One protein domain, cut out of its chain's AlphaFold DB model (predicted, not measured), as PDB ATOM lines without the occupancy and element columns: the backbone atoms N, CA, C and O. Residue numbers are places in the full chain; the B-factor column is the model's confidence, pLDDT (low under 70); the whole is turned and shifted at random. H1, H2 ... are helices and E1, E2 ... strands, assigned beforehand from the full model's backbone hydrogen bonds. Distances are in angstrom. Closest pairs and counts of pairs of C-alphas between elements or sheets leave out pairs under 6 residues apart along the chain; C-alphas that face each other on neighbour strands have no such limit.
ATOM      1  N   TYR A 165     -34.073   0.513 -48.035       90.38
ATOM      2  CA  TYR A 165     -33.345   0.111 -46.831       90.38
ATOM      3  C   TYR A 165     -32.030   0.881 -46.756       90.38
ATOM      4  O   TYR A 165     -31.074   0.590 -47.474       90.38
ATOM      5  N   THR A 166     -31.988   1.910 -45.913       92.31
ATOM      6  CA  THR A 166     -30.786   2.742 -45.760       92.31
ATOM      7  C   THR A 166     -29.689   2.011 -44.981       92.31
ATOM      8  O   THR A 166     -29.944   1.430 -43.927       92.31
ATOM      9  N   LEU A 167     -28.451   2.066 -45.476       92.44
ATOM     10  CA  LEU A 167     -27.274   1.476 -44.835       92.44
ATOM     11  C   LEU A 167     -26.564   2.543 -43.992       92.44
ATOM     12  O   LEU A 167     -25.639   3.219 -44.445       92.44
ATOM     13  N   ARG A 168     -27.043   2.733 -42.759       93.31
ATOM     14  CA  ARG A 168     -26.485   3.709 -41.809       93.31
ATOM     15  C   ARG A 168     -25.058   3.331 -41.392       93.31
ATOM     16  O   ARG A 168     -24.698   2.159 -41.352       93.31
ATOM     17  N   GLY A 169     -24.245   4.341 -41.073       90.94
ATOM     18  CA  GLY A 169     -22.891   4.159 -40.528       90.94
ATOM     19  C   GLY A 169     -21.819   3.721 -41.533       90.94
ATOM     20  O   GLY A 169     -20.679   3.503 -41.141       90.94
ATOM     21  N   ARG A 170     -22.143   3.600 -42.826       92.69
ATOM     22  CA  ARG A 170     -21.184   3.210 -43.870       92.69
ATOM     23  C   ARG A 170     -20.975   4.353 -44.865       92.69
ATOM     24  O   ARG A 170     -21.931   4.988 -45.305       92.69
ATOM     25  N   ALA A 171     -19.718   4.609 -45.216       94.75
ATOM     26  CA  ALA A 171     -19.349   5.548 -46.268       94.75
ATOM     27  C   ALA A 171     -19.352   4.850 -47.632       94.75
ATOM     28  O   ALA A 171     -19.017   3.669 -47.740       94.75
ATOM     29  N   CYS A 172     -19.683   5.584 -48.692       95.81
ATOM     30  CA  CYS A 172     -19.490   5.098 -50.051       95.81
ATOM     31  C   CYS A 172     -18.001   4.785 -50.301       95.81
ATOM     32  O   CYS A 172     -17.169   5.673 -50.111       95.81
ATOM     33  N   PRO A 173     -17.631   3.585 -50.783       94.75
ATOM     34  CA  PRO A 173     -16.226   3.238 -51.003       94.75
ATOM     35  C   PRO A 173     -15.573   4.046 -52.137       94.75
ATOM     36  O   PRO A 173     -14.351   4.125 -52.201       94.75
ATOM     37  N   VAL A 174     -16.372   4.657 -53.020       95.56
ATOM     38  CA  VAL A 174     -15.886   5.457 -54.154       95.56
ATOM     39  C   VAL A 174     -15.772   6.932 -53.779       95.56
ATOM     40  O   VAL A 174     -14.689   7.501 -53.840       95.56
ATOM     41  N   CYS A 175     -16.875   7.560 -53.359       96.94
ATOM     42  CA  CYS A 175     -16.905   9.003 -53.097       96.94
ATOM     43  C   CYS A 175     -16.792   9.384 -51.614       96.94
ATOM     44  O   CYS A 175     -16.825  10.567 -51.292       96.94
ATOM     45  N   ARG A 176     -16.695   8.407 -50.701       95.50
ATOM     46  CA  ARG A 176     -16.603   8.585 -49.237       95.50
ATOM     47  C   ARG A 176     -17.778   9.314 -48.575       95.50
ATOM     48  O   ARG A 176     -17.756   9.521 -47.366       95.50
ATOM     49  N   ALA A 177     -18.831   9.649 -49.320       97.06
ATOM     50  CA  ALA A 177     -20.035  10.243 -48.756       97.06
ATOM     51  C   ALA A 177     -20.679   9.282 -47.744       97.06
ATOM     52  O   ALA A 177     -20.920   8.114 -48.053       97.06
ATOM     53  N   THR A 178     -20.966   9.781 -46.543       96.38
ATOM     54  CA  THR A 178     -21.719   9.069 -45.494       96.38
ATOM     55  C   THR A 178     -23.196   9.441 -45.507       96.38
ATOM     56  O   THR A 178     -24.052   8.645 -45.122       96.38
ATOM     57  N   ALA A 179     -23.510  10.642 -45.995       97.25
ATOM     58  CA  ALA A 179     -24.860  11.155 -46.122       97.25
ATOM     59  C   ALA A 179     -25.027  11.988 -47.397       97.25
ATOM     60  O   ALA A 179     -24.054  12.509 -47.943       97.25
ATOM     61  N   VAL A 180     -26.274  12.125 -47.829       97.19
ATOM     62  CA  VAL A 180     -26.727  12.998 -48.911       97.19
ATOM     63  C   VAL A 180     -27.898  13.838 -48.421       97.19
ATOM     64  O   VAL A 180     -28.673  13.383 -47.580       97.19
ATOM     65  N   HIS A 181     -28.027  15.053 -48.942       96.75
ATOM     66  CA  HIS A 181     -29.235  15.849 -48.755       96.75
ATOM     67  C   HIS A 181     -30.215  15.475 -49.860       96.75
ATOM     68  O   HIS A 181     -29.868  15.484 -51.040       96.75
ATOM     69  N   THR A 182     -31.421  15.081 -49.480       91.94
ATOM     70  CA  THR A 182     -32.496  14.747 -50.415       91.94
ATOM     71  C   THR A 182     -33.707  15.566 -50.022       91.94
ATOM     72  O   THR A 182     -34.007  15.667 -48.838       91.94
ATOM     73  N   TRP A 183     -34.384  16.159 -50.999       88.19
ATOM     74  CA  TRP A 183     -35.655  16.822 -50.746       88.19
ATOM     75  C   TRP A 183     -36.672  15.798 -50.225       88.19
ATOM     76  O   TRP A 183     -36.844  14.739 -50.836       88.19
ATOM     77  N   SER A 184     -37.288  16.077 -49.079       83.75
ATOM     78  CA  SER A 184     -38.401  15.298 -48.539       83.75
ATOM     79  C   SER A 184     -39.684  16.063 -48.803       83.75
ATOM     80  O   SER A 184     -39.855  17.157 -48.271       83.75
ATOM     81  N   GLU A 185     -40.589  15.500 -49.598       74.06
ATOM     82  CA  GLU A 185     -41.897  16.124 -49.824       74.06
ATOM     83  C   GLU A 185     -42.721  16.178 -48.529       74.06
ATOM     84  O   GLU A 185     -43.415  17.163 -48.298       74.06
ATOM     85  N   ASP A 186     -42.547  15.194 -47.638       72.75
ATOM     86  CA  ASP A 186     -43.229  15.135 -46.340       72.75
ATOM     87  C   ASP A 186     -42.804  16.262 -45.386       72.75
ATOM     88  O   ASP A 186     -43.619  16.775 -44.624       72.75
ATOM     89  N   GLU A 187     -41.521  16.639 -45.405       78.19
ATOM     90  CA  GLU A 187     -40.976  17.678 -44.514       78.19
ATOM     91  C   GLU A 187     -40.895  19.048 -45.204       78.19
ATOM     92  O   GLU A 187     -40.689  20.059 -44.536       78.19
ATOM     93  N   GLY A 188     -41.058  19.096 -46.532       82.50
ATOM     94  CA  GLY A 188     -40.886  20.312 -47.328       82.50
ATOM     95  C   GLY A 188     -39.482  20.915 -47.217       82.50
ATOM     96  O   GLY A 188     -39.335  22.129 -47.344       82.50
ATOM     97  N   ASP A 189     -38.468  20.089 -46.941       92.25
ATOM     98  CA  ASP A 189     -37.087  20.517 -46.709       92.25
ATOM     99  C   ASP A 189     -36.072  19.453 -47.175       92.25
ATOM    100  O   ASP A 189     -36.401  18.295 -47.471       92.25
ATOM    101  N   PHE A 190     -34.803  19.843 -47.256       92.38
ATOM    102  CA  PHE A 190     -33.684  18.946 -47.498       92.38
ATOM    103  C   PHE A 190     -33.345  18.145 -46.244       92.38
ATOM    104  O   PHE A 190     -32.683  18.618 -45.322       92.38
ATOM    105  N   VAL A 191     -33.690  16.861 -46.265       93.69
ATOM    106  CA  VAL A 191     -33.360  15.933 -45.186       93.69
ATOM    107  C   VAL A 191     -32.034  15.237 -45.445       93.69
ATOM    108  O   VAL A 191     -31.710  14.820 -46.563       93.69
ATOM    109  N   ARG A 192     -31.252  15.060 -44.381       96.00
ATOM    110  CA  ARG A 192     -29.993  14.318 -44.434       96.00
ATOM    111  C   ARG A 192     -30.274  12.815 -44.346       96.00
ATOM    112  O   ARG A 192     -30.662  12.308 -43.296       96.00
ATOM    113  N   ARG A 193     -30.035  12.080 -45.434       95.06
ATOM    114  CA  ARG A 193     -30.200  10.615 -45.507       95.06
ATOM    115  C   ARG A 193     -28.850   9.912 -45.656       95.06
ATOM    116  O   ARG A 193     -27.918  10.514 -46.189       95.06
ATOM    117  N   PRO A 194     -28.702   8.654 -45.205       96.81
ATOM    118  CA  PRO A 194     -27.494   7.874 -45.463       96.81
ATOM    119  C   PRO A 194     -27.191   7.805 -46.961       96.81
ATOM    120  O   PRO A 194     -28.095   7.640 -47.776       96.81
ATOM    121  N   ALA A 195     -25.915   7.924 -47.325       96.75
ATOM    122  CA  ALA A 195     -25.509   7.949 -48.728       96.75
ATOM    123  C   ALA A 195     -25.683   6.597 -49.432       96.75
ATOM    124  O   ALA A 195     -25.632   6.563 -50.656       96.75
ATOM    125  N   LEU A 196     -25.849   5.500 -48.690       96.56
ATOM    126  CA  LEU A 196     -26.010   4.148 -49.219       96.56
ATOM    127  C   LEU A 196     -27.403   3.603 -48.879       96.56
ATOM    128  O   LEU A 196     -27.854   3.709 -47.735       96.56
ATOM    129  N   ALA A 197     -28.061   2.984 -49.854       96.12
ATOM    130  CA  ALA A 197     -29.334   2.289 -49.672       96.12
ATOM    131  C   ALA A 197     -29.406   1.029 -50.545       96.12
ATOM    132  O   ALA A 197     -28.754   0.965 -51.586       96.12
ATOM    133  N   ILE A 198     -30.193   0.041 -50.120       95.31
ATOM    134  CA  ILE A 198     -30.504  -1.151 -50.916       95.31
ATOM    135  C   ILE A 198     -31.696  -0.836 -51.824       95.31
ATOM    136  O   ILE A 198     -32.755  -0.423 -51.346       95.31
ATOM    137  N   ASP A 199     -31.499  -1.047 -53.120       92.44
ATOM    138  CA  ASP A 199     -32.527  -1.135 -54.151       92.44
ATOM    139  C   ASP A 199     -33.071  -2.574 -54.140       92.44
ATOM    140  O   ASP A 199     -32.391  -3.511 -54.575       92.44
ATOM    141  N   SER A 200     -34.263  -2.759 -53.564       86.75
ATOM    142  CA  SER A 200     -34.904  -4.071 -53.413       86.75
ATOM    143  C   SER A 200     -35.235  -4.726 -54.749       86.75
ATOM    144  O   SER A 200     -35.166  -5.948 -54.852       86.75
ATOM    145  N   ASP A 201     -35.539  -3.931 -55.774       86.44
ATOM    146  CA  ASP A 201     -36.004  -4.441 -57.065       86.44
ATOM    147  C   ASP A 201     -34.856  -5.094 -57.834       86.44
ATOM    148  O   ASP A 201     -35.034  -6.095 -58.527       86.44
ATOM    149  N   ARG A 202     -33.649  -4.535 -57.693       88.62
ATOM    150  CA  ARG A 202     -32.439  -5.033 -58.362       88.62
ATOM    151  C   ARG A 202     -31.534  -5.856 -57.459       88.62
ATOM    152  O   ARG A 202     -30.596  -6.474 -57.949       88.62
ATOM    153  N   THR A 203     -31.810  -5.889 -56.155       92.88
ATOM    154  CA  THR A 203     -30.926  -6.507 -55.153       92.88
ATOM    155  C   THR A 203     -29.507  -5.910 -55.219       92.88
ATOM    156  O   THR A 203     -28.485  -6.605 -55.183       92.88
ATOM    157  N   GLU A 204     -29.437  -4.583 -55.337       95.88
ATOM    158  CA  GLU A 204     -28.195  -3.809 -55.446       95.88
ATOM    159  C   GLU A 204     -28.099  -2.789 -54.308       95.88
ATOM    160  O   GLU A 204     -29.103  -2.272 -53.830       95.88
ATOM    161  N   VAL A 205     -26.882  -2.446 -53.889       96.56
ATOM    162  CA  VAL A 205     -26.628  -1.249 -53.085       96.56
ATOM    163  C   VAL A 205     -26.312  -0.090 -54.017       96.56
ATOM    164  O   VAL A 205     -25.476  -0.223 -54.909       96.56
ATOM    165  N   VAL A 206     -26.942   1.058 -53.786       96.62
ATOM    166  CA  VAL A 206     -26.769   2.272 -54.587       96.62
ATOM    167  C   VAL A 206     -26.284   3.414 -53.705       96.62
ATOM    168  O   VAL A 206     -26.783   3.621 -52.595       96.62
ATOM    169  N   CYS A 207     -25.311   4.179 -54.205       96.75
ATOM    170  CA  CYS A 207     -24.892   5.422 -53.574       96.75
ATOM    171  C   CYS A 207     -25.708   6.614 -54.089       96.75
ATOM    172  O   CYS A 207     -25.629   6.952 -55.265       96.75
ATOM    173  N   GLY A 208     -26.409   7.318 -53.203       95.31
ATOM    174  CA  GLY A 208     -27.166   8.528 -53.538       95.31
ATOM    175  C   GLY A 208     -26.306   9.737 -53.934       95.31
ATOM    176  O   GLY A 208     -26.844  10.694 -54.473       95.31
ATOM    177  N   ALA A 209     -24.992   9.718 -53.670       96.94
ATOM    178  CA  ALA A 209     -24.092  10.836 -53.983       96.94
ATOM    179  C   ALA A 209     -23.440  10.707 -55.368       96.94
ATOM    180  O   ALA A 209     -23.391  11.671 -56.120       96.94
ATOM    181  N   CYS A 210     -22.916   9.522 -55.699       97.06
ATOM    182  CA  CYS A 210     -22.185   9.277 -56.953       97.06
ATOM    183  C   CYS A 210     -22.908   8.326 -57.916       97.06
ATOM    184  O   CYS A 210     -22.348   7.976 -58.949       97.06
ATOM    185  N   ALA A 211     -24.115   7.869 -57.564       96.25
ATOM    186  CA  ALA A 211     -24.936   6.926 -58.329       96.25
ATOM    187  C   ALA A 211     -24.300   5.549 -58.613       96.25
ATOM    188  O   ALA A 211     -24.907   4.732 -59.308       96.25
ATOM    189  N   GLN A 212     -23.119   5.251 -58.057       97.31
ATOM    190  CA  GLN A 212     -22.487   3.944 -58.204       97.31
ATOM    191  C   GLN A 212     -23.362   2.844 -57.591       97.31
ATOM    192  O   GLN A 212     -23.986   3.038 -56.543       97.31
ATOM    193  N   ARG A 213     -23.381   1.689 -58.260       97.56
ATOM    194  CA  ARG A 213     -24.171   0.516 -57.891       97.56
ATOM    195  C   ARG A 213     -23.271  -0.690 -57.662       97.56
ATOM    196  O   ARG A 213     -22.272  -0.856 -58.364       97.56
ATOM    197  N   TRP A 214     -23.651  -1.535 -56.710       97.44
ATOM    198  CA  TRP A 214     -22.985  -2.802 -56.423       97.44
ATOM    199  C   TRP A 214     -24.030  -3.893 -56.210       97.44
ATOM    200  O   TRP A 214     -24.914  -3.701 -55.377       97.44
ATOM    201  N   PRO A 215     -23.916  -5.060 -56.863       97.12
ATOM    202  CA  PRO A 215     -24.677  -6.237 -56.460       97.12
ATOM    203  C   PRO A 215     -24.486  -6.509 -54.964       97.12
ATOM    204  O   PRO A 215     -23.377  -6.329 -54.447       97.12
ATOM    205  N   LEU A 216     -25.533  -6.960 -54.266       93.69
ATOM    206  CA  LEU A 216     -25.497  -7.105 -52.804       93.69
ATOM    207  C   LEU A 216     -24.309  -7.960 -52.318       93.69
ATOM    208  O   LEU A 216     -23.612  -7.575 -51.381       93.69
ATOM    209  N   GLY A 217     -23.994  -9.056 -53.018       93.56
ATOM    210  CA  GLY A 217     -22.821  -9.885 -52.716       93.56
ATOM    211  C   GLY A 217     -21.489  -9.128 -52.837       93.56
ATOM    212  O   GLY A 217     -20.645  -9.209 -51.947       93.56
ATOM    213  N   ALA A 218     -21.316  -8.315 -53.881       93.69
ATOM    214  CA  ALA A 218     -20.109  -7.505 -54.059       93.69
ATOM    215  C   ALA A 218     -19.981  -6.423 -52.975       93.69
ATOM    216  O   ALA A 218     -18.885  -6.189 -52.461       93.69
ATOM    217  N   TRP A 219     -21.099  -5.805 -52.581       93.50
ATOM    218  CA  TRP A 219     -21.111  -4.867 -51.464       93.50
ATOM    219  C   TRP A 219     -20.654  -5.540 -50.167       93.50
ATOM    220  O   TRP A 219     -19.828  -4.965 -49.464       93.50
ATOM    221  N   THR A 220     -21.131  -6.753 -49.853       90.81
ATOM    222  CA  THR A 220     -20.777  -7.413 -48.575       90.81
ATOM    223  C   THR A 220     -19.276  -7.634 -48.446       90.81
ATOM    224  O   THR A 220     -18.698  -7.366 -47.392       90.81
ATOM    225  N   ALA A 221     -18.619  -7.994 -49.550       90.44
ATOM    226  CA  ALA A 221     -17.169  -8.109 -49.610       90.44
ATOM    227  C   ALA A 221     -16.450  -6.754 -49.456       90.44
ATOM    228  O   ALA A 221     -15.396  -6.689 -48.825       90.44
ATOM    229  N   LEU A 222     -16.996  -5.668 -50.019       87.69
ATOM    230  CA  LEU A 222     -16.438  -4.316 -49.872       87.69
ATOM    231  C   LEU A 222     -16.586  -3.789 -48.443       87.69
ATOM    232  O   LEU A 222     -15.642  -3.230 -47.892       87.69
ATOM    233  N   ALA A 223     -17.747  -3.994 -47.833       85.12
ATOM    234  CA  ALA A 223     -18.042  -3.496 -46.501       85.12
ATOM    235  C   ALA A 223     -17.264  -4.214 -45.404       85.12
ATOM    236  O   ALA A 223     -16.877  -3.578 -44.427       85.12
ATOM    237  N   ALA A 224     -16.995  -5.511 -45.584       87.06
ATOM    238  CA  ALA A 224     -16.117  -6.264 -44.696       87.06
ATOM    239  C   ALA A 224     -14.715  -5.632 -44.630       87.06
ATOM    240  O   ALA A 224     -14.141  -5.527 -43.553       87.06
ATOM    241  N   LYS A 225     -14.202  -5.132 -45.765       84.44
ATOM    242  CA  LYS A 225     -12.893  -4.461 -45.856       84.44
ATOM    243  C   LYS A 225     -12.892  -3.027 -45.333       84.44
ATOM    244  O   LYS A 225     -11.830  -2.489 -45.056       84.44
ATOM    245  N   SER A 226     -14.057  -2.387 -45.275       74.44
ATOM    246  CA  SER A 226     -14.192  -0.969 -44.937       74.44
ATOM    247  C   SER A 226     -14.730  -0.748 -43.526       74.44
ATOM    248  O   SER A 226     -15.259   0.328 -43.250       74.44
ATOM    249  N   THR A 227     -14.713  -1.766 -42.666       68.44
ATOM    250  CA  THR A 227     -15.003  -1.578 -41.243       68.44
ATOM    251  C   THR A 227     -13.778  -0.878 -40.666       68.44
ATOM    252  O   THR A 227     -12.716  -1.490 -40.672       68.44
TER     253      THR A 227
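AT A GLANCE: This is residues 165 to 227 of the 246 residues of an uncharacterized protein of Kutzneria buriramensis (UniProt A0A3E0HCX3). A two-stranded hairpin, E1 and E2, makes one end of the long axis of this small domain; beyond it lies a small three-stranded sheet, E3 E4 E5, and helix H1 at the far end stands up from that sheet. Between E2 and E3 the chain turns sharply, and a long opening stretch without a named element, residues 165 to 178, runs beside the sheet and into the hairpin. The printed part has 63 residues with five named strands and then one named helix, in the order E1 E2 E3 E4 E5 H1; both sheets are antiparallel, and the class is mixed, helices and strands. The whole is compact, with a radius of gyration of the C-alphas of 11.9 A, and spans 37 by 24 by 17 A, only just elongated.

IN THESE COORDINATES: The printed part begins at Tyr 165, with its C-alpha at (-33.345, 0.111, -46.831). E1, residues 179 to 184, begins at C-alpha 179, (-24.860, 11.155, -46.122), and is 14.4 A long from first to last C-alpha. E2, residues 189 to 194, measures 15.9 A. E3 is residues 196 to 199, E4 residues 204 to 207 and E5 residues 213 to 215. H1, residues 216 to 225, is 14.6 A long and ends at C-alpha 225, (-12.893, -4.461, -45.856).

HOW THE PARTS SIT: E3, E4 and E5 form a meander, each strand the antiparallel neighbour of the one before, with E3 and E5 as edge strands. In the hairpin of E3 and E4, N 199 and O 204 are within hydrogen-bond range at 2.8 A; in that of E4 and E5, N 205 and O 214 are, also at 2.8 A. Residues 165 to 166 pair antiparallel with residues 197 to 198 of E3. H1 is on this sheet, over E5, at a height over the sheet of 8.9 A, and stands up from it at 61 degrees. The closest C-alphas of E4 and H1 are those of Glu 204 and Leu 216, 5.0 A apart. In H1, 5 of 6 O i to N i+4 pairs are within hydrogen-bond range. E2 runs on into E3 across one residue at 86 degrees, and the two meet only through their link. E1 and E2 are an antiparallel hairpin at 143 degrees, with N 180 and O 193 2.8 A apart and N 182 and O 191 2.9 A apart. E1 and E2 are both apart from E4, E5 and H1.

THE WHOLE: The two C-alphas farthest apart are those of Gly 188 and Lys 225, 37.4 A. The printed part has no cut, and the five links between named elements are tight. The mean pLDDT of the printed part is 91.8, and residue 227 is under 70.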